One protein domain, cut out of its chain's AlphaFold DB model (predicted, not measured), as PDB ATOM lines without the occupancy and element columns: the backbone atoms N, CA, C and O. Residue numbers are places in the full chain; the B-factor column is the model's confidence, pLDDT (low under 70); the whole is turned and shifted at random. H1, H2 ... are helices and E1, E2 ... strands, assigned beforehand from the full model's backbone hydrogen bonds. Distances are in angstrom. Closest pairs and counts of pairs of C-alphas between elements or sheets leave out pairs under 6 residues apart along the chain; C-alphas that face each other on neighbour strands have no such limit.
ATOM      1  N   VAL A  22     187.725 104.935 251.544       83.88
ATOM      2  CA  VAL A  22     188.607 105.123 250.396       83.88
ATOM      3  C   VAL A  22     188.624 103.849 249.560       83.88
ATOM      4  O   VAL A  22     188.649 102.745 250.109       83.88
ATOM      5  N   SER A  23     188.557 103.990 248.236       84.94
ATOM      6  CA  SER A  23     188.733 102.860 247.318       84.94
ATOM      7  C   SER A  23     190.127 102.914 246.723       84.94
ATOM      8  O   SER A  23     190.563 103.972 246.274       84.94
ATOM      9  N   VAL A  24     190.808 101.775 246.726       84.19
ATOM     10  CA  VAL A  24     192.141 101.621 246.151       84.19
ATOM     11  C   VAL A  24     192.086 100.505 245.122       84.19
ATOM     12  O   VAL A  24     191.697  99.384 245.446       84.19
ATOM     13  N   ASN A  25     192.454 100.825 243.885       84.94
ATOM     14  CA  ASN A  25     192.675  99.835 242.839       84.94
ATOM     15  C   ASN A  25     194.149  99.464 242.859       84.94
ATOM     16  O   ASN A  25     194.984 100.335 242.625       84.94
ATOM     17  N   TRP A  26     194.462  98.201 243.131       82.38
ATOM     18  CA  TRP A  26     195.839  97.710 243.152       82.38
ATOM     19  C   TRP A  26     196.238  97.209 241.775       82.38
ATOM     20  O   TRP A  26     195.431  96.614 241.054       82.38
ATOM     21  N   THR A  27     197.479  97.445 241.383       77.38
ATOM     22  CA  THR A  27     198.025  96.841 240.169       77.38
ATOM     23  C   THR A  27     198.163  95.331 240.344       77.38
ATOM     24  O   THR A  27     198.307  94.817 241.446       77.38
ATOM     25  N   ASN A  28     198.089  94.590 239.244       68.56
ATOM     26  CA  ASN A  28     198.270  93.146 239.227       68.56
ATOM     27  C   ASN A  28     199.499  92.811 238.378       68.56
ATOM     28  O   ASN A  28     199.455  92.911 237.144       68.56
ATOM     29  N   SER A  29     200.593  92.415 239.026       55.25
ATOM     30  CA  SER A  29     201.809  91.954 238.357       55.25
ATOM     31  C   SER A  29     201.663  90.475 237.961       55.25
ATOM     32  O   SER A  29     202.320  89.564 238.455       55.25
ATOM     33  N   ALA A  30     200.810  90.181 236.977       46.50
ATOM     34  CA  ALA A  30     200.964  88.917 236.256       46.50
ATOM     35  C   ALA A  30     202.214  89.028 235.367       46.50
ATOM     36  O   ALA A  30     202.114  89.340 234.179       46.50
ATOM     37  N   ALA A  46     197.052  94.543 249.573       55.03
ATOM     38  CA  ALA A  46     198.424  95.077 249.455       55.03
ATOM     39  C   ALA A  46     199.471  94.117 248.797       55.03
ATOM     40  O   ALA A  46     199.117  92.965 248.538       55.03
ATOM     41  N   PRO A  47     200.693  94.589 248.433       56.78
ATOM     42  CA  PRO A  47     201.653  93.919 247.521       56.78
ATOM     43  C   PRO A  47     201.934  92.427 247.749       56.78
ATOM     44  O   PRO A  47     201.922  91.970 248.893       56.78
ATOM     45  N   ASP A  48     202.266  91.676 246.685       54.41
ATOM     46  CA  ASP A  48     202.777  90.303 246.782       54.41
ATOM     47  C   ASP A  48     204.235  90.317 247.258       54.41
ATOM     48  O   ASP A  48     205.158  90.846 246.640       54.41
ATOM     49  N   PHE A  49     204.463  89.665 248.392       51.31
ATOM     50  CA  PHE A  49     205.744  89.626 249.093       51.31
ATOM     51  C   PHE A  49     206.779  88.701 248.437       51.31
ATOM     52  O   PHE A  49     207.796  88.374 249.066       51.31
ATOM     53  N   ASN A  50     206.554  88.220 247.211       49.81
ATOM     54  CA  ASN A  50     207.458  87.279 246.562       49.81
ATOM     55  C   ASN A  50     208.667  87.976 245.907       49.81
ATOM     56  O   ASN A  50     208.838  88.019 244.689       49.81
ATOM     57  N   ILE A  51     209.580  88.456 246.758       45.81
ATOM     58  CA  ILE A  51     210.875  89.056 246.379       45.81
ATOM     59  C   ILE A  51     211.745  88.089 245.554       45.81
ATOM     60  O   ILE A  51     212.630  88.523 244.817       45.81
ATOM     61  N   ALA A  52     211.533  86.773 245.676       45.50
ATOM     62  CA  ALA A  52     212.442  85.768 245.128       45.50
ATOM     63  C   ALA A  52     212.470  85.711 243.589       45.50
ATOM     64  O   ALA A  52     213.445  85.205 243.029       45.50
ATOM     65  N   ASP A  53     211.456  86.256 242.911       43.72
ATOM     66  CA  ASP A  53     211.304  86.148 241.455       43.72
ATOM     67  C   ASP A  53     211.492  87.476 240.696       43.72
ATOM     68  O   ASP A  53     211.495  87.482 239.459       43.72
ATOM     69  N   PHE A  54     211.727  88.594 241.396       47.50
ATOM     70  CA  PHE A  54     211.890  89.891 240.738       47.50
ATOM     71  C   PHE A  54     213.287  90.072 240.151       47.50
ATOM     72  O   PHE A  54     214.262  90.437 240.808       47.50
ATOM     73  N   LYS A  55     213.377  89.805 238.847       45.19
ATOM     74  CA  LYS A  55     214.507  90.233 238.029       45.19
ATOM     75  C   LYS A  55     214.449  91.745 237.841       45.19
ATOM     76  O   LYS A  55     213.414  92.289 237.490       45.19
ATOM     77  N   LEU A  56     215.610  92.369 238.021       46.06
ATOM     78  CA  LEU A  56     215.924  93.764 237.729       46.06
ATOM     79  C   LEU A  56     215.379  94.156 236.342       46.06
ATOM     80  O   LEU A  56     215.993  93.818 235.325       46.06
ATOM     81  N   PHE A  57     214.239  94.843 236.279       52.03
ATOM     82  CA  PHE A  57     213.785  95.457 235.037       52.03
ATOM     83  C   PHE A  57     214.182  96.931 235.064       52.03
ATOM     84  O   PHE A  57     213.741  97.653 235.956       52.03
ATOM     85  N   PRO A  58     215.034  97.394 234.131       57.75
ATOM     86  CA  PRO A  58     215.250  98.818 233.970       57.75
ATOM     87  C   PRO A  58     213.927  99.432 233.529       57.75
ATOM     88  O   PRO A  58     213.443  99.151 232.432       57.75
ATOM     89  N   ASN A  59     213.388 100.264 234.410       67.75
ATOM     90  CA  ASN A  59     212.108 100.937 234.296       67.75
ATOM     91  C   ASN A  59     210.905  99.992 234.375       67.75
ATOM     92  O   ASN A  59     210.824  98.954 233.715       67.75
ATOM     93  N   VAL A  60     209.924 100.404 235.166       73.62
ATOM     94  CA  VAL A  60     208.667  99.682 235.355       73.62
ATOM     95  C   VAL A  60     207.537 100.596 234.902       73.62
ATOM     96  O   VAL A  60     207.577 101.801 235.140       73.62
ATOM     97  N   SER A  61     206.546 100.039 234.201       77.69
ATOM     98  CA  SER A  61     205.372 100.802 233.778       77.69
ATOM     99  C   SER A  61     204.079 100.034 234.004       77.69
ATOM    100  O   SER A  61     204.009  98.832 233.747       77.69
ATOM    101  N   ALA A  62     203.057 100.752 234.458       79.81
ATOM    102  CA  ALA A  62     201.687 100.271 234.551       79.81
ATOM    103  C   ALA A  62     200.745 101.206 233.806       79.81
ATOM    104  O   ALA A  62     200.931 102.420 233.774       79.81
ATOM    105  N   THR A  63     199.704 100.618 233.235       83.75
ATOM    106  CA  THR A  63     198.564 101.332 232.657       83.75
ATOM    107  C   THR A  63     197.319 101.014 233.471       83.75
ATOM    108  O   THR A  63     197.290  99.981 234.138       83.75
ATOM    109  N   LEU A  64     196.258 101.821 233.373       81.94
ATOM    110  CA  LEU A  64     195.013 101.557 234.109       81.94
ATOM    111  C   LEU A  64     194.487 100.115 233.910       81.94
ATOM    112  O   LEU A  64     193.930  99.521 234.826       81.94
ATOM    113  N   SER A  65     194.722  99.509 232.741       79.62
ATOM    114  CA  SER A  65     194.323  98.122 232.448       79.62
ATOM    115  C   SER A  65     195.025  97.046 233.295       79.62
ATOM    116  O   SER A  65     194.556  95.911 233.343       79.62
ATOM    117  N   ASN A  66     196.128  97.394 233.962       77.19
ATOM    118  CA  ASN A  66     196.856  96.525 234.883       77.19
ATOM    119  C   ASN A  66     196.280  96.551 236.308       77.19
ATOM    120  O   ASN A  66     196.673  95.711 237.113       77.19
ATOM    121  N   PHE A  67     195.382  97.485 236.630       75.25
ATOM    122  CA  PHE A  67     194.785  97.607 237.956       75.25
ATOM    123  C   PHE A  67     193.524  96.749 238.071       75.25
ATOM    124  O   PHE A  67     192.693  96.702 237.161       75.25
ATOM    125  N   ASN A  68     193.384  96.046 239.191       70.75
ATOM    126  CA  ASN A  68     192.254  95.174 239.478       70.75
ATOM    127  C   ASN A  68     191.694  95.449 240.881       70.75
ATOM    128  O   ASN A  68     192.392  95.974 241.736       70.75
ATOM    129  N   ILE A  69     190.425  95.067 241.063       62.72
ATOM    130  CA  ILE A  69     189.585  95.120 242.272       62.72
ATOM    131  C   ILE A  69     189.765  96.373 243.149       62.72
ATOM    132  O   ILE A  69     190.752  96.540 243.855       62.72
ATOM    133  N   ASN A  70     188.698  97.173 243.229       67.12
ATOM    134  CA  ASN A  70     188.522  98.171 244.283       67.12
ATOM    135  C   ASN A  70     188.520  97.481 245.658       67.12
ATOM    136  O   ASN A  70     187.496  96.926 246.071       67.12
ATOM    137  N   SER A  71     189.631  97.550 246.384       76.06
ATOM    138  CA  SER A  71     189.615  97.335 247.827       76.06
ATOM    139  C   SER A  71     189.068  98.594 248.485       76.06
ATOM    140  O   SER A  71     189.539  99.698 248.216       76.06
ATOM    141  N   THR A  72     188.054  98.446 249.332       79.69
ATOM    142  CA  THR A  72     187.506  99.560 250.111       79.69
ATOM    143  C   THR A  72     188.014  99.476 251.540       79.69
ATOM    144  O   THR A  72     187.836  98.452 252.201       79.69
ATOM    145  N   TYR A  73     188.589 100.570 252.026       81.88
ATOM    146  CA  TYR A  73     189.077 100.694 253.394       81.88
ATOM    147  C   TYR A  73     188.336 101.811 254.126       81.88
ATOM    148  O   TYR A  73     187.937 102.804 253.519       81.88
ATOM    149  N   ASP A  74     188.181 101.665 255.442       87.25
ATOM    150  CA  ASP A  74     187.891 102.807 256.310       87.25
ATOM    151  C   ASP A  74     189.101 103.751 256.261       87.25
ATOM    152  O   ASP A  74     190.223 103.338 256.570       87.25
ATOM    153  N   SER A  75     188.906 104.992 255.809       86.56
ATOM    154  CA  SER A  75     190.016 105.927 255.580       86.56
ATOM    155  C   SER A  75     190.713 106.319 256.877       86.56
ATOM    156  O   SER A  75     191.928 106.494 256.879       86.56
ATOM    157  N   GLY A  76     189.988 106.392 257.995       87.50
ATOM    158  CA  GLY A  76     190.579 106.646 259.308       87.50
ATOM    159  C   GLY A  76     191.513 105.515 259.741       87.50
ATOM    160  O   GLY A  76     192.649 105.764 260.150       87.50
ATOM    161  N   ALA A  77     191.073 104.264 259.602       86.31
ATOM    162  CA  ALA A  77     191.885 103.090 259.906       86.31
ATOM    163  C   ALA A  77     193.093 102.966 258.967       86.31
ATOM    164  O   ALA A  77     194.190 102.657 259.433       86.31
ATOM    165  N   PHE A  78     192.919 103.235 257.670       87.19
ATOM    166  CA  PHE A  78     194.014 103.148 256.705       87.19
ATOM    167  C   PHE A  78     195.035 104.281 256.890       87.19
ATOM    168  O   PHE A  78     196.236 104.031 256.892       87.19
ATOM    169  N   ALA A  79     194.593 105.505 257.179       86.88
ATOM    170  CA  ALA A  79     195.502 106.595 257.529       86.88
ATOM    171  C   ALA A  79     196.247 106.316 258.844       86.88
ATOM    172  O   ALA A  79     197.448 106.562 258.943       86.88
ATOM    173  N   SER A  80     195.563 105.729 259.834       86.12
ATOM    174  CA  SER A  80     196.190 105.308 261.089       86.12
ATOM    175  C   SER A  80     197.218 104.192 260.893       86.12
ATOM    176  O   SER A  80     198.189 104.156 261.646       86.12
ATOM    177  N   LEU A  81     197.015 103.286 259.931       86.06
ATOM    178  CA  LEU A  81     198.012 102.280 259.560       86.06
ATOM    179  C   LEU A  81     199.288 102.955 259.047       86.06
ATOM    180  O   LEU A  81     200.380 102.604 259.482       86.06
ATOM    181  N   LEU A  82     199.125 103.919 258.142       84.06
ATOM    182  CA  LEU A  82     200.218 104.642 257.492       84.06
ATOM    183  C   LEU A  82     200.884 105.682 258.412       84.06
ATOM    184  O   LEU A  82     201.933 106.219 258.076       84.06
ATOM    185  N   GLY A  83     200.293 105.987 259.572       84.31
ATOM    186  CA  GLY A  83     200.818 106.996 260.495       84.31
ATOM    187  C   GLY A  83     200.638 108.440 260.008       84.31
ATOM    188  O   GLY A  83     201.329 109.335 260.489       84.31
ATOM    189  N   ILE A  84     199.701 108.679 259.087       83.88
ATOM    190  CA  ILE A  84     199.415 109.992 258.489       83.88
ATOM    191  C   ILE A  84     198.030 110.501 258.895       83.88
ATOM    192  O   ILE A  84     197.224 109.796 259.504       83.88
ATOM    193  N   SER A  85     197.720 111.746 258.532       88.06
ATOM    194  CA  SER A  85     196.361 112.263 258.699       88.06
ATOM    195  C   SER A  85     195.396 111.644 257.681       88.06
ATOM    196  O   SER A  85     195.744 111.449 256.519       88.06
ATOM    197  N   GLU A  86     194.144 111.419 258.088       88.12
ATOM    198  CA  GLU A  86     193.082 110.968 257.176       88.12
ATOM    199  C   GLU A  86     192.867 111.943 256.005       88.12
ATOM    200  O   GLU A  86     192.557 111.528 254.894       88.12
ATOM    201  N   SER A  87     193.097 113.242 256.224       86.62
ATOM    202  CA  SER A  87     193.043 114.240 255.151       86.62
ATOM    203  C   SER A  87     194.155 114.064 254.120       86.62
ATOM    204  O   SER A  87     193.894 114.288 252.948       86.62
ATOM    205  N   ALA A  88     195.370 113.692 254.536       85.75
ATOM    206  CA  ALA A  88     196.475 113.446 253.609       85.75
ATOM    207  C   ALA A  88     196.165 112.235 252.721       85.75
ATOM    208  O   ALA A  88     196.276 112.323 251.504       85.75
ATOM    209  N   LEU A  89     195.656 111.149 253.318       87.62
ATOM    210  CA  LEU A  89     195.211 109.975 252.567       87.62
ATOM    211  C   LEU A  89     194.097 110.310 251.564       87.62
ATOM    212  O   LEU A  89     194.123 109.837 250.436       87.62
ATOM    213  N   ASN A  90     193.119 111.121 251.970       86.56
ATOM    214  CA  ASN A  90     191.994 111.491 251.107       86.56
ATOM    215  C   ASN A  90     192.370 112.463 249.977       86.56
ATOM    216  O   ASN A  90     191.586 112.606 249.040       86.56
ATOM    217  N   ASN A  91     193.516 113.140 250.074       86.81
ATOM    218  CA  ASN A  91     194.031 114.010 249.017       86.81
ATOM    219  C   ASN A  91     194.938 113.261 248.032       86.81
ATOM    220  O   ASN A  91     195.148 113.750 246.933       86.81
ATOM    221  N   ALA A  92     195.471 112.099 248.410       89.38
ATOM    222  CA  ALA A  92     196.326 111.320 247.531       89.38
ATOM    223  C   ALA A  92     195.523 110.649 246.404       89.38
ATOM    224  O   ALA A  92     194.423 110.135 246.621       89.38
ATOM    225  N   ASP A  93     196.123 110.588 245.219       89.75
ATOM    226  CA  ASP A  93     195.628 109.860 244.047       89.75
ATOM    227  C   ASP A  93     196.339 108.519 243.860       89.75
ATOM    228  O   ASP A  93     195.790 107.590 243.264       89.75
ATOM    229  N   VAL A  94     197.575 108.400 244.345       89.44
ATOM    230  CA  VAL A  94     198.380 107.181 244.228       89.44
ATOM    231  C   VAL A  94     199.092 106.907 245.545       89.44
ATOM    232  O   VAL A  94     199.615 107.817 246.183       89.44
ATOM    233  N   ILE A  95     199.134 105.635 245.929       88.44
ATOM    234  CA  ILE A  95     200.002 105.105 246.979       88.44
ATOM    235  C   ILE A  95     200.949 104.077 246.376       88.44
ATOM    236  O   ILE A  95     200.551 103.282 245.526       88.44
ATOM    237  N   VAL A  96     202.190 104.064 246.840       83.56
ATOM    238  CA  VAL A  96     203.148 102.995 246.559       83.56
ATOM    239  C   VAL A  96     203.753 102.487 247.857       83.56
ATOM    240  O   VAL A  96     204.048 103.277 248.751       83.56
ATOM    241  N   PHE A  97     203.972 101.176 247.943       78.88
ATOM    242  CA  PHE A  97     204.876 100.573 248.918       78.88
ATOM    243  C   PHE A  97     206.199 100.197 248.247       78.88
ATOM    244  O   PHE A  97     206.235  99.440 247.275       78.88
ATOM    245  N   GLU A  98     207.298 100.712 248.777       70.31
ATOM    246  CA  GLU A  98     208.643 100.470 248.254       70.31
ATOM    247  C   GLU A  98     209.124  99.046 248.554       70.31
ATOM    248  O   GLU A  98     208.571  98.344 249.410       70.31
ATOM    249  N   TYR A  99     210.151  98.595 247.825       65.25
ATOM    250  CA  TYR A  99     210.703  97.241 247.946       65.25
ATOM    251  C   TYR A  99     209.668  96.114 247.785       65.25
ATOM    252  O   TYR A  99     209.793  95.067 248.424       65.25
ATOM    253  N   ASN A 100     208.642  96.307 246.954       60.38
ATOM    254  CA  ASN A 100     207.547  95.344 246.753       60.38
ATOM    255  C   ASN A 100     206.800  95.058 248.068       60.38
ATOM    256  O   ASN A 100     206.438  93.920 248.362       60.38
ATOM    257  N   GLY A 101     206.681  96.071 248.934       56.81
ATOM    258  CA  GLY A 101     206.161  95.878 250.282       56.81
ATOM    259  C   GLY A 101     207.033  94.942 251.117       56.81
ATOM    260  O   GLY A 101     206.496  94.132 251.863       56.81
ATOM    261  N   SER A 102     208.363  95.020 250.986       57.16
ATOM    262  CA  SER A 102     209.339  94.331 251.843       57.16
ATOM    263  C   SER A 102     209.864  95.265 252.936       57.16
ATOM    264  O   SER A 102     210.034  96.459 252.680       57.16
ATOM    265  N   PRO A 103     210.151  94.775 254.159       57.19
ATOM    266  CA  PRO A 103     210.536  95.635 255.258       57.19
ATOM    267  C   PRO A 103     211.972  96.108 255.045       57.19
ATOM    268  O   PRO A 103     212.950  95.414 255.342       57.19
ATOM    269  N   ARG A 104     212.090  97.320 254.524       61.84
ATOM    270  CA  ARG A 104     213.312  98.106 254.426       61.84
ATOM    271  C   ARG A 104     212.899  99.546 254.662       61.84
ATOM    272  O   ARG A 104     212.071 100.087 253.944       61.84
ATOM    273  N   GLY A 105     213.439 100.138 255.721       57.66
ATOM    274  CA  GLY A 105     212.886 101.360 256.307       57.66
ATOM    275  C   GLY A 105     213.094 102.649 255.505       57.66
ATOM    276  O   GLY A 105     213.126 103.700 256.133       57.66
ATOM    277  N   GLN A 106     213.346 102.596 254.189       65.25
ATOM    278  CA  GLN A 106     213.692 103.767 253.369       65.25
ATOM    279  C   GLN A 106     213.129 103.635 251.946       65.25
ATOM    280  O   GLN A 106     213.167 102.548 251.379       65.25
ATOM    281  N   VAL A 107     212.631 104.740 251.386       64.75
ATOM    282  CA  VAL A 107     212.246 104.877 249.969       64.75
ATOM    283  C   VAL A 107     213.512 105.027 249.121       64.75
ATOM    284  O   VAL A 107     214.444 105.712 249.540       64.75
ATOM    285  N   GLU A 108     213.588 104.396 247.947       69.25
ATOM    286  CA  GLU A 108     214.746 104.550 247.056       69.25
ATOM    287  C   GLU A 108     214.626 105.776 246.143       69.25
ATOM    288  O   GLU A 108     213.539 106.184 245.730       69.25
ATOM    289  N   ASN A 109     215.779 106.345 245.767       76.31
ATOM    290  CA  ASN A 109     215.819 107.425 244.787       76.31
ATOM    291  C   ASN A 109     215.238 106.948 243.453       76.31
ATOM    292  O   ASN A 109     215.831 106.098 242.785       76.31
ATOM    293  N   SER A 110     214.126 107.544 243.044       76.44
ATOM    294  CA  SER A 110     213.392 107.157 241.844       76.44
ATOM    295  C   SER A 110     212.678 108.358 241.229       76.44
ATOM    296  O   SER A 110     212.283 109.306 241.909       76.44
ATOM    297  N   THR A 111     212.525 108.332 239.911       83.75
ATOM    298  CA  THR A 111     211.733 109.299 239.155       83.75
ATOM    299  C   THR A 111     210.424 108.638 238.751       83.75
ATOM    300  O   THR A 111     210.415 107.618 238.069       83.75
ATOM    301  N   TRP A 112     209.315 109.241 239.153       86.50
ATOM    302  CA  TRP A 112     207.960 108.788 238.884       86.50
ATOM    303  C   TRP A 112     207.304 109.729 237.893       86.50
ATOM    304  O   TRP A 112     207.197 110.928 238.137       86.50
ATOM    305  N   THR A 113     206.856 109.184 236.773       89.62
ATOM    306  CA  THR A 113     206.154 109.920 235.729       89.62
ATOM    307  C   THR A 113     204.726 109.408 235.630       89.62
ATOM    308  O   THR A 113     204.490 108.254 235.277       89.62
ATOM    309  N   PHE A 114     203.771 110.291 235.900       90.06
ATOM    310  CA  PHE A 114     202.341 110.053 235.747       90.06
ATOM    311  C   PHE A 114     201.862 110.694 234.449       90.06
ATOM    312  O   PHE A 114     202.249 111.822 234.133       90.06
ATOM    313  N   SER A 115     201.015 110.011 233.682       91.88
ATOM    314  CA  SER A 115     200.461 110.573 232.446       91.88
ATOM    315  C   SER A 115     199.041 110.097 232.163       91.88
ATOM    316  O   SER A 115     198.703 108.951 232.436       91.88
ATOM    317  N   ALA A 116     198.208 110.990 231.629       89.44
ATOM    318  CA  ALA A 116     196.862 110.699 231.132       89.44
ATOM    319  C   ALA A 116     196.343 111.867 230.289       89.44
ATOM    320  O   ALA A 116     196.653 113.024 230.584       89.44
ATOM    321  N   GLY A 117     195.530 111.606 229.265       88.25
ATOM    322  CA  GLY A 117     194.850 112.650 228.492       88.25
ATOM    323  C   GLY A 117     195.786 113.661 227.816       88.25
ATOM    324  O   GLY A 117     195.372 114.784 227.536       88.25
ATOM    325  N   GLY A 118     197.049 113.289 227.576       90.38
ATOM    326  CA  GLY A 118     198.093 114.178 227.053       90.38
ATOM    327  C   GLY A 118     198.790 115.064 228.098       90.38
ATOM    328  O   GLY A 118     199.690 115.816 227.726       90.38
ATOM    329  N   SER A 119     198.413 114.971 229.376       92.31
ATOM    330  CA  SER A 119     199.119 115.596 230.499       92.31
ATOM    331  C   SER A 119     200.216 114.683 231.044       92.31
ATOM    332  O   SER A 119     200.137 113.455 230.941       92.31
ATOM    333  N   THR A 120     201.237 115.281 231.656       92.69
ATOM    334  CA  THR A 120     202.318 114.562 232.341       92.69
ATOM    335  C   THR A 120     202.735 115.319 233.596       92.69
ATOM    336  O   THR A 120     202.864 116.543 233.557       92.69
ATOM    337  N   GLU A 121     202.967 114.590 234.681       90.44
ATOM    338  CA  GLU A 121     203.460 115.104 235.960       90.44
ATOM    339  C   GLU A 121     204.607 114.214 236.443       90.44
ATOM    340  O   GLU A 121     204.538 112.992 236.307       90.44
ATOM    341  N   VAL A 122     205.690 114.821 236.935       90.00
ATOM    342  CA  VAL A 122     206.924 114.108 237.291       90.00
ATOM    343  C   VAL A 122     207.303 114.421 238.728       90.00
ATOM    344  O   VAL A 122     207.495 115.586 239.080       90.00
ATOM    345  N   PHE A 123     207.483 113.373 239.521       86.12
ATOM    346  CA  PHE A 123     207.973 113.430 240.889       86.12
ATOM    347  C   PHE A 123     209.346 112.773 240.959       86.12
ATOM    348  O   PHE A 123     209.588 111.740 240.342       86.12
ATOM    349  N   ASN A 124     210.260 113.376 241.710       83.31
ATOM    350  CA  ASN A 124     211.545 112.764 242.015       83.31
ATOM    351  C   ASN A 124     211.547 112.453 243.503       83.31
ATOM    352  O   ASN A 124     211.642 113.376 244.312       83.31
ATOM    353  N   LEU A 125     211.435 111.173 243.842       75.81
ATOM    354  CA  LEU A 125     211.677 110.718 245.198       75.81
ATOM    355  C   LEU A 125     213.184 110.760 245.411       75.81
ATOM    356  O   LEU A 125     213.960 110.137 244.681       75.81
ATOM    357  N   VAL A 126     213.602 111.583 246.367       68.06
ATOM    358  CA  VAL A 126     215.002 111.729 246.747       68.06
ATOM    359  C   VAL A 126     215.101 111.440 248.229       68.06
ATOM    360  O   VAL A 126     214.820 112.292 249.069       68.06
ATOM    361  N   TYR A 127     215.586 110.250 248.540       62.22
ATOM    362  CA  TYR A 127     216.011 109.895 249.871       62.22
ATOM    363  C   TYR A 127     217.191 110.774 250.291       62.22
ATOM    364  O   TYR A 127     218.319 110.640 249.806       62.22
ATOM    365  N   SER A 128     216.925 111.705 251.206       53.16
ATOM    366  CA  SER A 128     217.935 112.627 251.736       53.16
ATOM    367  C   SER A 128     218.536 112.174 253.073       53.16
ATOM    368  O   SER A 128     219.460 112.811 253.577       53.16
ATOM    369  N   GLY A 129     218.063 111.063 253.653       50.16
ATOM    370  CA  GLY A 129     218.461 110.634 255.000       50.16
ATOM    371  C   GLY A 129     217.907 111.506 256.134       50.16
ATOM    372  O   GLY A 129     218.250 111.284 257.294       50.16
ATOM    373  N   SER A 130     217.061 112.478 255.797       42.12
ATOM    374  CA  SER A 130     216.280 113.311 256.706       42.12
ATOM    375  C   SER A 130     214.812 113.252 256.283       42.12
ATOM    376  O   SER A 130     214.535 113.376 255.093       42.12
ATOM    377  N   ASP A 131     213.918 113.056 257.254       40.59
ATOM    378  CA  ASP A 131     212.451 112.923 257.147       40.59
ATOM    379  C   ASP A 131     211.730 114.174 256.570       40.59
ATOM    380  O   ASP A 131     210.800 114.692 257.184       40.59
ATOM    381  N   ASP A 132     212.177 114.729 255.439       32.97
ATOM    382  CA  ASP A 132     211.766 116.068 254.969       32.97
ATOM    383  C   ASP A 132     210.807 116.081 253.758       32.97
ATOM    384  O   ASP A 132     210.532 117.147 253.204       32.97
ATOM    385  N   SER A 133     210.221 114.945 253.370       42.91
ATOM    386  CA  SER A 133     209.018 114.899 252.522       42.91
ATOM    387  C   SER A 133     207.852 114.338 253.340       42.91
ATOM    388  O   SER A 133     207.860 113.197 253.785       42.91
ATOM    389  N   SER A 134     206.826 115.161 253.575       48.53
ATOM    390  CA  SER A 134     205.662 114.837 254.421       48.53
ATOM    391  C   SER A 134     204.756 113.726 253.882       48.53
ATOM    392  O   SER A 134     203.779 113.371 254.540       48.53
ATOM    393  N   ASP A 135     205.077 113.197 252.705       60.12
ATOM    394  CA  ASP A 135     204.248 112.250 251.964       60.12
ATOM    395  C   ASP A 135     204.918 110.869 251.854       60.12
ATOM    396  O   ASP A 135     204.399 109.973 251.189       60.12
ATOM    397  N   GLU A 136     206.045 110.688 252.550       67.00
ATOM    398  CA  GLU A 136     206.732 109.416 252.758       67.00
ATOM    399  C   GLU A 136     206.599 108.987 254.224       67.00
ATOM    400  O   GLU A 136     206.535 109.808 255.143       67.00
ATOM    401  N   GLY A 137     206.563 107.683 254.473       70.06
ATOM    402  CA  GLY A 137     206.485 107.178 255.837       70.06
ATOM    403  C   GLY A 137     206.857 105.716 255.950       70.06
ATOM    404  O   GLY A 137     207.135 105.041 254.962       70.06
ATOM    405  N   THR A 138     206.866 105.228 257.187       72.00
ATOM    406  CA  THR A 138     207.137 103.826 257.492       72.00
ATOM    407  C   THR A 138     205.994 103.220 258.297       72.00
ATOM    408  O   THR A 138     205.486 103.826 259.240       72.00
ATOM    409  N   VAL A 139     205.574 102.007 257.934       74.19
ATOM    410  CA  VAL A 139     204.596 101.222 258.697       74.19
ATOM    411  C   VAL A 139     205.245  99.952 259.226       74.19
ATOM    412  O   VAL A 139     205.915  99.226 258.495       74.19
ATOM    413  N   SER A 140     205.036  99.660 260.510       76.81
ATOM    414  CA  SER A 140     205.624  98.470 261.120       76.81
ATOM    415  C   SER A 140     205.078  97.187 260.500       76.81
ATOM    416  O   SER A 140     203.878  97.067 260.219       76.81
ATOM    417  N   ASN A 141     205.946  96.182 260.363       74.25
ATOM    418  CA  ASN A 141     205.565  94.911 259.751       74.25
ATOM    419  C   ASN A 141     204.368  94.237 260.448       74.25
ATOM    420  O   ASN A 141     203.463  93.716 259.800       74.25
ATOM    421  N   SER A 142     204.292  94.319 261.779       75.94
ATOM    422  CA  SER A 142     203.165  93.762 262.534       75.94
ATOM    423  C   SER A 142     201.835  94.456 262.245       75.94
ATOM    424  O   SER A 142     200.806  93.785 262.180       75.94
ATOM    425  N   ASN A 143     201.840  95.783 262.088       78.62
ATOM    426  CA  ASN A 143     200.616  96.542 261.831       78.62
ATOM    427  C   ASN A 143     200.116  96.278 260.414       78.62
ATOM    428  O   ASN A 143     198.932  96.016 260.222       78.62
ATOM    429  N   TYR A 144     201.035  96.275 259.452       77.69
ATOM    430  CA  TYR A 144     200.751  95.961 258.060       77.69
ATOM    431  C   TYR A 144     200.184  94.540 257.902       77.69
ATOM    432  O   TYR A 144     199.092  94.373 257.357       77.69
ATOM    433  N   ALA A 145     200.852  93.527 258.469       74.69
ATOM    434  CA  ALA A 145     200.385  92.140 258.413       74.69
ATOM    435  C   ALA A 145     199.013  91.961 259.081       74.69
ATOM    436  O   ALA A 145     198.149  91.246 258.573       74.69
ATOM    437  N   SER A 146     198.779  92.648 260.205       77.88
ATOM    438  CA  SER A 146     197.481  92.621 260.880       77.88
ATOM    439  C   SER A 146     196.380  93.309 260.074       77.88
ATOM    440  O   SER A 146     195.240  92.854 260.133       77.88
ATOM    441  N   PHE A 147     196.683  94.408 259.382       79.94
ATOM    442  CA  PHE A 147     195.689  95.184 258.641       79.94
ATOM    443  C   PHE A 147     195.261  94.470 257.361       79.94
ATOM    444  O   PHE A 147     194.068  94.329 257.105       79.94
ATOM    445  N   PHE A 148     196.224  93.959 256.595       75.38
ATOM    446  CA  PHE A 148     195.959  93.245 255.345       75.38
ATOM    447  C   PHE A 148     195.685  91.750 255.536       75.38
ATOM    448  O   PHE A 148     195.398  91.047 254.571       75.38
ATOM    449  N   ASN A 149     195.719  91.263 256.781       73.62
ATOM    450  CA  ASN A 149     195.532  89.854 257.126       73.62
ATOM    451  C   ASN A 149     196.494  88.933 256.348       73.62
ATOM    452  O   ASN A 149     196.106  87.890 255.818       73.62
ATOM    453  N   THR A 150     197.764  89.332 256.284       64.62
ATOM    454  CA  THR A 150     198.833  88.588 255.612       64.62
ATOM    455  C   THR A 150     199.721  87.878 256.634       64.62
ATOM    456  O   THR A 150     199.778  88.229 257.817       64.62
ATOM    457  N   ALA A 151     200.398  86.809 256.206       61.50
ATOM    458  CA  ALA A 151     201.346  86.118 257.073       61.50
ATOM    459  C   ALA A 151     202.547  87.032 257.388       61.50
ATOM    460  O   ALA A 151     203.015  87.777 256.533       61.50
ATOM    461  N   ASN A 152     203.095  86.940 258.604       58.41
ATOM    462  CA  ASN A 152     204.349  87.617 258.946       58.41
ATOM    463  C   ASN A 152     205.525  86.847 258.320       58.41
ATOM    464  O   ASN A 152     206.062  85.919 258.927       58.41
ATOM    465  N   ILE A 153     205.873  87.187 257.079       51.00
ATOM    466  CA  ILE A 153     206.832  86.418 256.268       51.00
ATOM    467  C   ILE A 153     208.285  86.864 256.524       51.00
ATOM    468  O   ILE A 153     209.208  86.068 256.365       51.00
ATOM    469  N   PHE A 154     208.505  88.091 257.009       53.69
ATOM    470  CA  PHE A 154     209.848  88.658 257.214       53.69
ATOM    471  C   PHE A 154     210.387  88.563 258.651       53.69
ATOM    472  O   PHE A 154     211.496  89.015 258.935       53.69
ATOM    473  N   GLY A 155     209.637  87.954 259.575       52.16
ATOM    474  CA  GLY A 155     210.010  87.922 260.990       52.16
ATOM    475  C   GLY A 155     209.944  89.308 261.651       52.16
ATOM    476  O   GLY A 155     209.463  90.280 261.078       52.16
ATOM    477  N   ASN A 156     210.401  89.410 262.904       53.50
ATOM    478  CA  ASN A 156     210.256  90.603 263.761       53.50
ATOM    479  C   ASN A 156     211.078  91.841 263.324       53.50
ATOM    480  O   ASN A 156     211.365  92.695 264.162       53.50
ATOM    481  N   THR A 157     211.520  91.943 262.071       55.03
ATOM    482  CA  THR A 157     212.462  92.984 261.640       55.03
ATOM    483  C   THR A 157     211.965  93.756 260.426       55.03
ATOM    484  O   THR A 157     211.885  93.203 259.335       55.03
ATOM    485  N   GLY A 158     211.730  95.052 260.649       64.06
ATOM    486  CA  GLY A 158     211.696  96.112 259.642       64.06
ATOM    487  C   GLY A 158     210.330  96.774 259.455       64.06
ATOM    488  O   GLY A 158     209.285  96.179 259.721       64.06
ATOM    489  N   ASP A 159     210.383  98.025 259.007       71.12
ATOM    490  CA  ASP A 159     209.225  98.823 258.624       71.12
ATOM    491  C   ASP A 159     209.148  98.899 257.092       71.12
ATOM    492  O   ASP A 159     210.175  98.819 256.411       71.12
ATOM    493  N   PHE A 160     207.939  99.027 256.554       70.62
ATOM    494  CA  PHE A 160     207.678  99.188 255.127       70.62
ATOM    495  C   PHE A 160     207.605 100.665 254.784       70.62
ATOM    496  O   PHE A 160     206.799 101.383 255.377       70.62
ATOM    497  N   ALA A 161     208.419 101.103 253.828       77.19
ATOM    498  CA  ALA A 161     208.341 102.457 253.313       77.19
ATOM    499  C   ALA A 161     207.175 102.599 252.320       77.19
ATOM    500  O   ALA A 161     206.910 101.693 251.524       77.19
ATOM    501  N   PHE A 162     206.482 103.730 252.369       82.50
ATOM    502  CA  PHE A 162     205.455 104.097 251.398       82.50
ATOM    503  C   PHE A 162     205.635 105.543 250.946       82.50
ATOM    504  O   PHE A 162     206.223 106.344 251.674       82.50
ATOM    505  N   ALA A 163     205.075 105.867 249.782       84.31
ATOM    506  CA  ALA A 163     204.909 107.238 249.314       84.31
ATOM    507  C   ALA A 163     203.473 107.475 248.825       84.31
ATOM    508  O   ALA A 163     202.834 106.575 248.267       84.31
ATOM    509  N   LEU A 164     202.970 108.689 249.048       87.69
ATOM    510  CA  LEU A 164     201.710 109.190 248.509       87.69
ATOM    511  C   LEU A 164     201.970 110.262 247.454       87.69
ATOM    512  O   LEU A 164     202.834 111.118 247.628       87.69
ATOM    513  N   PHE A 165     201.176 110.248 246.387       88.44
ATOM    514  CA  PHE A 165     201.203 111.274 245.350       88.44
ATOM    515  C   PHE A 165     199.827 111.931 245.230       88.44
ATOM    516  O   PHE A 165     198.831 111.238 245.023       88.44
ATOM    517  N   ASP A 166     199.791 113.257 245.343       89.62
ATOM    518  CA  ASP A 166     198.650 114.134 245.036       89.62
ATOM    519  C   ASP A 166     198.912 114.755 243.653       89.62
ATOM    520  O   ASP A 166     199.872 115.514 243.477       89.62
ATOM    521  N   LEU A 167     198.144 114.338 242.644       87.44
ATOM    522  CA  LEU A 167     198.359 114.686 241.242       87.44
ATOM    523  C   LEU A 167     197.539 115.922 240.871       87.44
ATOM    524  O   LEU A 167     196.309 115.916 240.816       87.44
ATOM    525  N   SER A 168     198.234 116.995 240.506       87.06
ATOM    526  CA  SER A 168     197.598 118.274 240.181       87.06
ATOM    527  C   SER A 168     197.257 118.435 238.694       87.06
ATOM    528  O   SER A 168     196.393 119.243 238.333       87.06
ATOM    529  N   LEU A 169     197.930 117.686 237.814       85.62
ATOM    530  CA  LEU A 169     197.843 117.832 236.353       85.62
ATOM    531  C   LEU A 169     197.276 116.598 235.644       85.62
ATOM    532  O   LEU A 169     196.849 116.696 234.486       85.62
ATOM    533  N   VAL A 170     197.300 115.442 236.305       86.94
ATOM    534  CA  VAL A 170     196.970 114.136 235.725       86.94
ATOM    535  C   VAL A 170     195.764 113.539 236.442       86.94
ATOM    536  O   VAL A 170     195.752 113.405 237.655       86.94
ATOM    537  N   ASN A 171     194.743 113.132 235.683       88.44
ATOM    538  CA  ASN A 171     193.589 112.429 236.242       88.44
ATOM    539  C   ASN A 171     193.900 110.930 236.385       88.44
ATOM    540  O   ASN A 171     193.862 110.206 235.387       88.44
ATOM    541  N   ALA A 172     194.137 110.457 237.612       86.94
ATOM    542  CA  ALA A 172     194.425 109.046 237.898       86.94
ATOM    543  C   ALA A 172     193.278 108.080 237.536       86.94
ATOM    544  O   ALA A 172     193.498 106.888 237.339       86.94
ATOM    545  N   SER A 173     192.050 108.588 237.388       85.69
ATOM    546  CA  SER A 173     190.884 107.802 236.952       85.69
ATOM    547  C   SER A 173     190.708 107.752 235.427       85.69
ATOM    548  O   SER A 173     189.740 107.166 234.935       85.69
ATOM    549  N   ALA A 174     191.578 108.405 234.654       85.94
ATOM    550  CA  ALA A 174     191.487 108.397 233.200       85.94
ATOM    551  C   ALA A 174     191.815 107.009 232.631       85.94
ATOM    552  O   ALA A 174     192.758 106.353 233.059       85.94
ATOM    553  N   SER A 175     191.067 106.569 231.616       85.88
ATOM    554  CA  SER A 175     191.225 105.228 231.030       85.88
ATOM    555  C   SER A 175     192.602 104.965 230.413       85.88
ATOM    556  O   SER A 175     192.979 103.813 230.215       85.88
ATOM    557  N   ASP A 176     193.315 106.031 230.059       85.69
ATOM    558  CA  ASP A 176     194.663 106.019 229.506       85.69
ATOM    559  C   ASP A 176     195.734 106.384 230.544       85.69
ATOM    560  O   ASP A 176     196.858 106.671 230.145       85.69
ATOM    561  N   PHE A 177     195.410 106.368 231.845       88.50
ATOM    562  CA  PHE A 177     196.363 106.643 232.916       88.50
ATOM    563  C   PHE A 177     197.531 105.654 232.900       88.50
ATOM    564  O   PHE A 177     197.334 104.438 232.777       88.50
ATOM    565  N   GLN A 178     198.747 106.189 233.012       89.12
ATOM    566  CA  GLN A 178     199.994 105.436 233.040       89.12
ATOM    567  C   GLN A 178     200.931 105.971 234.113       89.12
ATOM    568  O   GLN A 178     201.031 107.182 234.324       89.12
ATOM    569  N   ILE A 179     201.666 105.045 234.713       87.69
ATOM    570  CA  ILE A 179     202.758 105.304 235.640       87.69
ATOM    571  C   ILE A 179     204.018 104.708 235.021       87.69
ATOM    572  O   ILE A 179     204.011 103.549 234.606       87.69
ATOM    573  N   LEU A 180     205.086 105.496 234.956       86.12
ATOM    574  CA  LEU A 180     206.427 105.070 234.571       86.12
ATOM    575  C   LEU A 180     207.393 105.405 235.707       86.12
ATOM    576  O   LEU A 180     207.394 106.528 236.203       86.12
ATOM    577  N   ILE A 181     208.228 104.444 236.080       80.81
ATOM    578  CA  ILE A 181     209.217 104.574 237.150       80.81
ATOM    579  C   ILE A 181     210.606 104.431 236.530       80.81
ATOM    580  O   ILE A 181     210.867 103.449 235.832       80.81
ATOM    581  N   GLU A 182     211.490 105.397 236.773       77.25
ATOM    582  CA  GLU A 182     212.847 105.475 236.222       77.25
ATOM    583  C   GLU A 182     213.906 105.658 237.337       77.25
ATOM    584  O   GLU A 182     213.739 106.486 238.229       77.25
ATOM    585  N   GLY A 183     215.027 104.921 237.269       65.12
ATOM    586  CA  GLY A 183     216.191 105.009 238.192       65.12
ATOM    587  C   GLY A 183     216.471 103.700 238.961       65.12
ATOM    588  O   GLY A 183     215.534 102.976 239.263       65.12
ATOM    589  N   GLY A 184     217.703 103.256 239.284       48.44
ATOM    590  CA  GLY A 184     219.094 103.663 238.989       48.44
ATOM    591  C   GLY A 184     220.019 102.416 238.875       48.44
ATOM    592  O   GLY A 184     219.528 101.297 238.828       48.44
ATOM    593  N   ASN A 185     221.352 102.565 238.783       42.41
ATOM    594  CA  ASN A 185     222.318 101.516 238.350       42.41
ATOM    595  C   ASN A 185     222.402 100.195 239.169       42.41
ATOM    596  O   ASN A 185     223.160  99.306 238.780       42.41
ATOM    597  N   GLU A 186     221.642 100.028 240.249       38.91
ATOM    598  CA  GLU A 186     221.508  98.780 241.013       38.91
ATOM    599  C   GLU A 186     220.048  98.660 241.491       38.91
ATOM    600  O   GLU A 186     219.651  99.318 242.441       38.91
ATOM    601  N   ILE A 187     219.228  97.853 240.808       42.75
ATOM    602  CA  ILE A 187     217.764  97.780 241.014       42.75
ATOM    603  C   ILE A 187     217.398  96.739 242.095       42.75
ATOM    604  O   ILE A 187     216.591  95.842 241.884       42.75
ATOM    605  N   LEU A 188     218.021  96.780 243.268       45.53
ATOM    606  CA  LEU A 188     217.507  96.004 244.401       45.53
ATOM    607  C   LEU A 188     216.477  96.856 245.139       45.53
ATOM    608  O   LEU A 188     216.819  97.348 246.199       45.53
ATOM    609  N   GLY A 189     215.251  97.000 244.625       46.78
ATOM    610  CA  GLY A 189     214.213  97.724 245.374       46.78
ATOM    611  C   GLY A 189     213.155  98.491 244.590       46.78
ATOM    612  O   GLY A 189     212.210  98.944 245.227       46.78
ATOM    613  N   THR A 190     213.239  98.581 243.254       52.41
ATOM    614  CA  THR A 190     212.170  99.210 242.455       52.41
ATOM    615  C   THR A 190     210.826  98.556 242.774       52.41
ATOM    616  O   THR A 190     210.747  97.329 242.672       52.41
ATOM    617  N   PRO A 191     209.795  99.339 243.140       54.72
ATOM    618  CA  PRO A 191     208.504  98.787 243.506       54.72
ATOM    619  C   PRO A 191     207.922  97.962 242.360       54.72
ATOM    620  O   PRO A 191     207.842  98.415 241.213       54.72
ATOM    621  N   ASP A 192     207.544  96.726 242.684       63.56
ATOM    622  CA  ASP A 192     206.711  95.889 241.838       63.56
ATOM    623  C   ASP A 192     205.401  96.631 241.575       63.56
ATOM    624  O   ASP A 192     204.893  97.396 242.392       63.56
ATOM    625  N   LEU A 193     204.853  96.422 240.386       68.44
ATOM    626  CA  LEU A 193     203.573  96.972 240.008       68.44
ATOM    627  C   LEU A 193     202.515  96.668 241.059       68.44
ATOM    628  O   LEU A 193     201.759  97.560 241.410       68.44
ATOM    629  N   ASP A 194     202.462  95.466 241.609       67.44
ATOM    630  CA  ASP A 194     201.458  95.105 242.611       67.44
ATOM    631  C   ASP A 194     201.534  95.878 243.947       67.44
ATOM    632  O   ASP A 194     200.585  95.844 244.732       67.44
ATOM    633  N   SER A 195     202.611  96.633 244.180       76.69
ATOM    634  CA  SER A 195     202.778  97.507 245.339       76.69
ATOM    635  C   SER A 195     202.237  98.918 245.119       76.69
ATOM    636  O   SER A 195     202.278  99.747 246.033       76.69
ATOM    637  N   ILE A 196     201.695  99.186 243.929       81.88
ATOM    638  CA  ILE A 196     201.126 100.469 243.525       81.88
ATOM    639  C   ILE A 196     199.594 100.394 243.585       81.88
ATOM    640  O   ILE A 196     198.965  99.445 243.114       81.88
ATOM    641  N   GLY A 197     198.980 101.421 244.164       86.44
ATOM    642  CA  GLY A 197     197.536 101.567 244.275       86.44
ATOM    643  C   GLY A 197     197.068 102.928 243.777       86.44
ATOM    644  O   GLY A 197     197.609 103.953 244.180       86.44
ATOM    645  N   VAL A 198     196.032 102.953 242.937       88.06
ATOM    646  CA  VAL A 198     195.313 104.186 242.579       88.06
ATOM    647  C   VAL A 198     194.194 104.406 243.585       88.06
ATOM    648  O   VAL A 198     193.270 103.595 243.693       88.06
ATOM    649  N   ILE A 199     194.287 105.512 244.310       88.00
ATOM    650  CA  ILE A 199     193.323 105.962 245.300       88.00
ATOM    651  C   ILE A 199     192.252 106.786 244.586       88.00
ATOM    652  O   ILE A 199     192.543 107.778 243.928       88.00
ATOM    653  N   SER A 200     190.985 106.404 244.738       73.69
ATOM    654  CA  SER A 200     189.874 107.276 244.361       73.69
ATOM    655  C   SER A 200     189.238 107.858 245.621       73.69
ATOM    656  O   SER A 200     188.569 107.140 246.372       73.69
ATOM    657  N   SER A 201     189.387 109.166 245.826       53.19
ATOM    658  CA  SER A 201     188.700 109.915 246.890       53.19
ATOM    659  C   SER A 201     187.221 110.196 246.578       53.19
ATOM    660  O   SER A 201     186.486 110.733 247.409       53.19
TER     661      SER A 201
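This is residues 22 to 30 and 46 to 201 of the 230 residues of an uncharacterized protein of Gammaproteobacteria bacterium (UniProt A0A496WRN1). A strongly twisted sheet of six strands curls like part of a barrel, with H1 and H2 packed together on one face of it, H2 beside the strands and over none of them, and H3 grazing the sheet with its residues 141 to 144. A second, four-stranded sheet stands over part of the other face, so the two sheets are only partly face to face. The printed part has 165 residues, with three named helices and ten named strands in the order E1 E2 E3 H1 H2 E4 E5 E6 E7 H3 E8 E9 E10. Both sheets, E3 - E1 - E10 - E4 - E8 - E7 and E2 - E9 - E5 - E6, are antiparallel; the class is mixed, helices and strands, with under half of the residues in named elements. The whole is compact, with a radius of gyration of the C-alphas of 14.8 A, and rounded, spanning 45 by 38 by 34 A.

In the larger sheet, E1, residues 22 to 27, is the neighbour of edge strand E3, residues 67 to 74, with N 24 and O 71 2.9 A apart, and of E10, residues 196 to 200, with N 198 and O 25 2.8 A apart. E4, residues 94 to 97, is the next neighbour of E10, with N 197 and O 95 at 2.8 A. E8, residues 159 to 165, follows, with N 165 and O 94 at 2.9 A, then edge strand E7, residues 136 to 140, with N 160 and O 139 at 2.8 A. H1, residues 75 to 82, and H2, residues 86 to 91, are on the same face of this sheet, in two layers, helices on one face of a sheet. They touch about perpendicular at 83 degrees, the closest C-alphas being those of Ala 79 and Glu 86, 5.0 A apart. H3, residues 141 to 148, only grazes the sheet with residues 141 to 144. H1 and H3 only just touch, with 3 pairs of C-alphas within 8 A, the closest those of Leu 81 and Asn 143 at 6.7 A. In H1, H2 and H3 every O i to N i+4 pair is within hydrogen-bond range. In the smaller sheet, E5, residues 110 to 116, and E6, residues 119 to 125, form a hairpin, with N 112 and O 123 at 2.8 A. E9, residues 178 to 182, is the neighbour of E5, with N 180 and O 113 at 2.8 A, and of edge strand E2, residues 60 to 63, with N 179 and O 62 at 2.9 A. E4 and E9 are apart.

E1 begins at C-alpha 22 (188.607, 105.123, 250.396). E3 is 20.3 A long, E5 20.0 A, E6 and E8 19.9 A each. E10 ends at C-alpha 200 (189.874, 107.276, 244.361).

The C-alphas farthest apart, of Gly 118 and Asn 156, are 45.3 A apart. Residues 31 to 45 are not printed; C-alphas 30 and 46 are 14.8 A apart across the cut. The links E4 to E5, E8 to E9 and E9 to E10 are long. Mean pLDDT of the printed part is 72.5, and 62 residues are under 70, among them residues 46 to 59, 126 to 136 and 183 to 194.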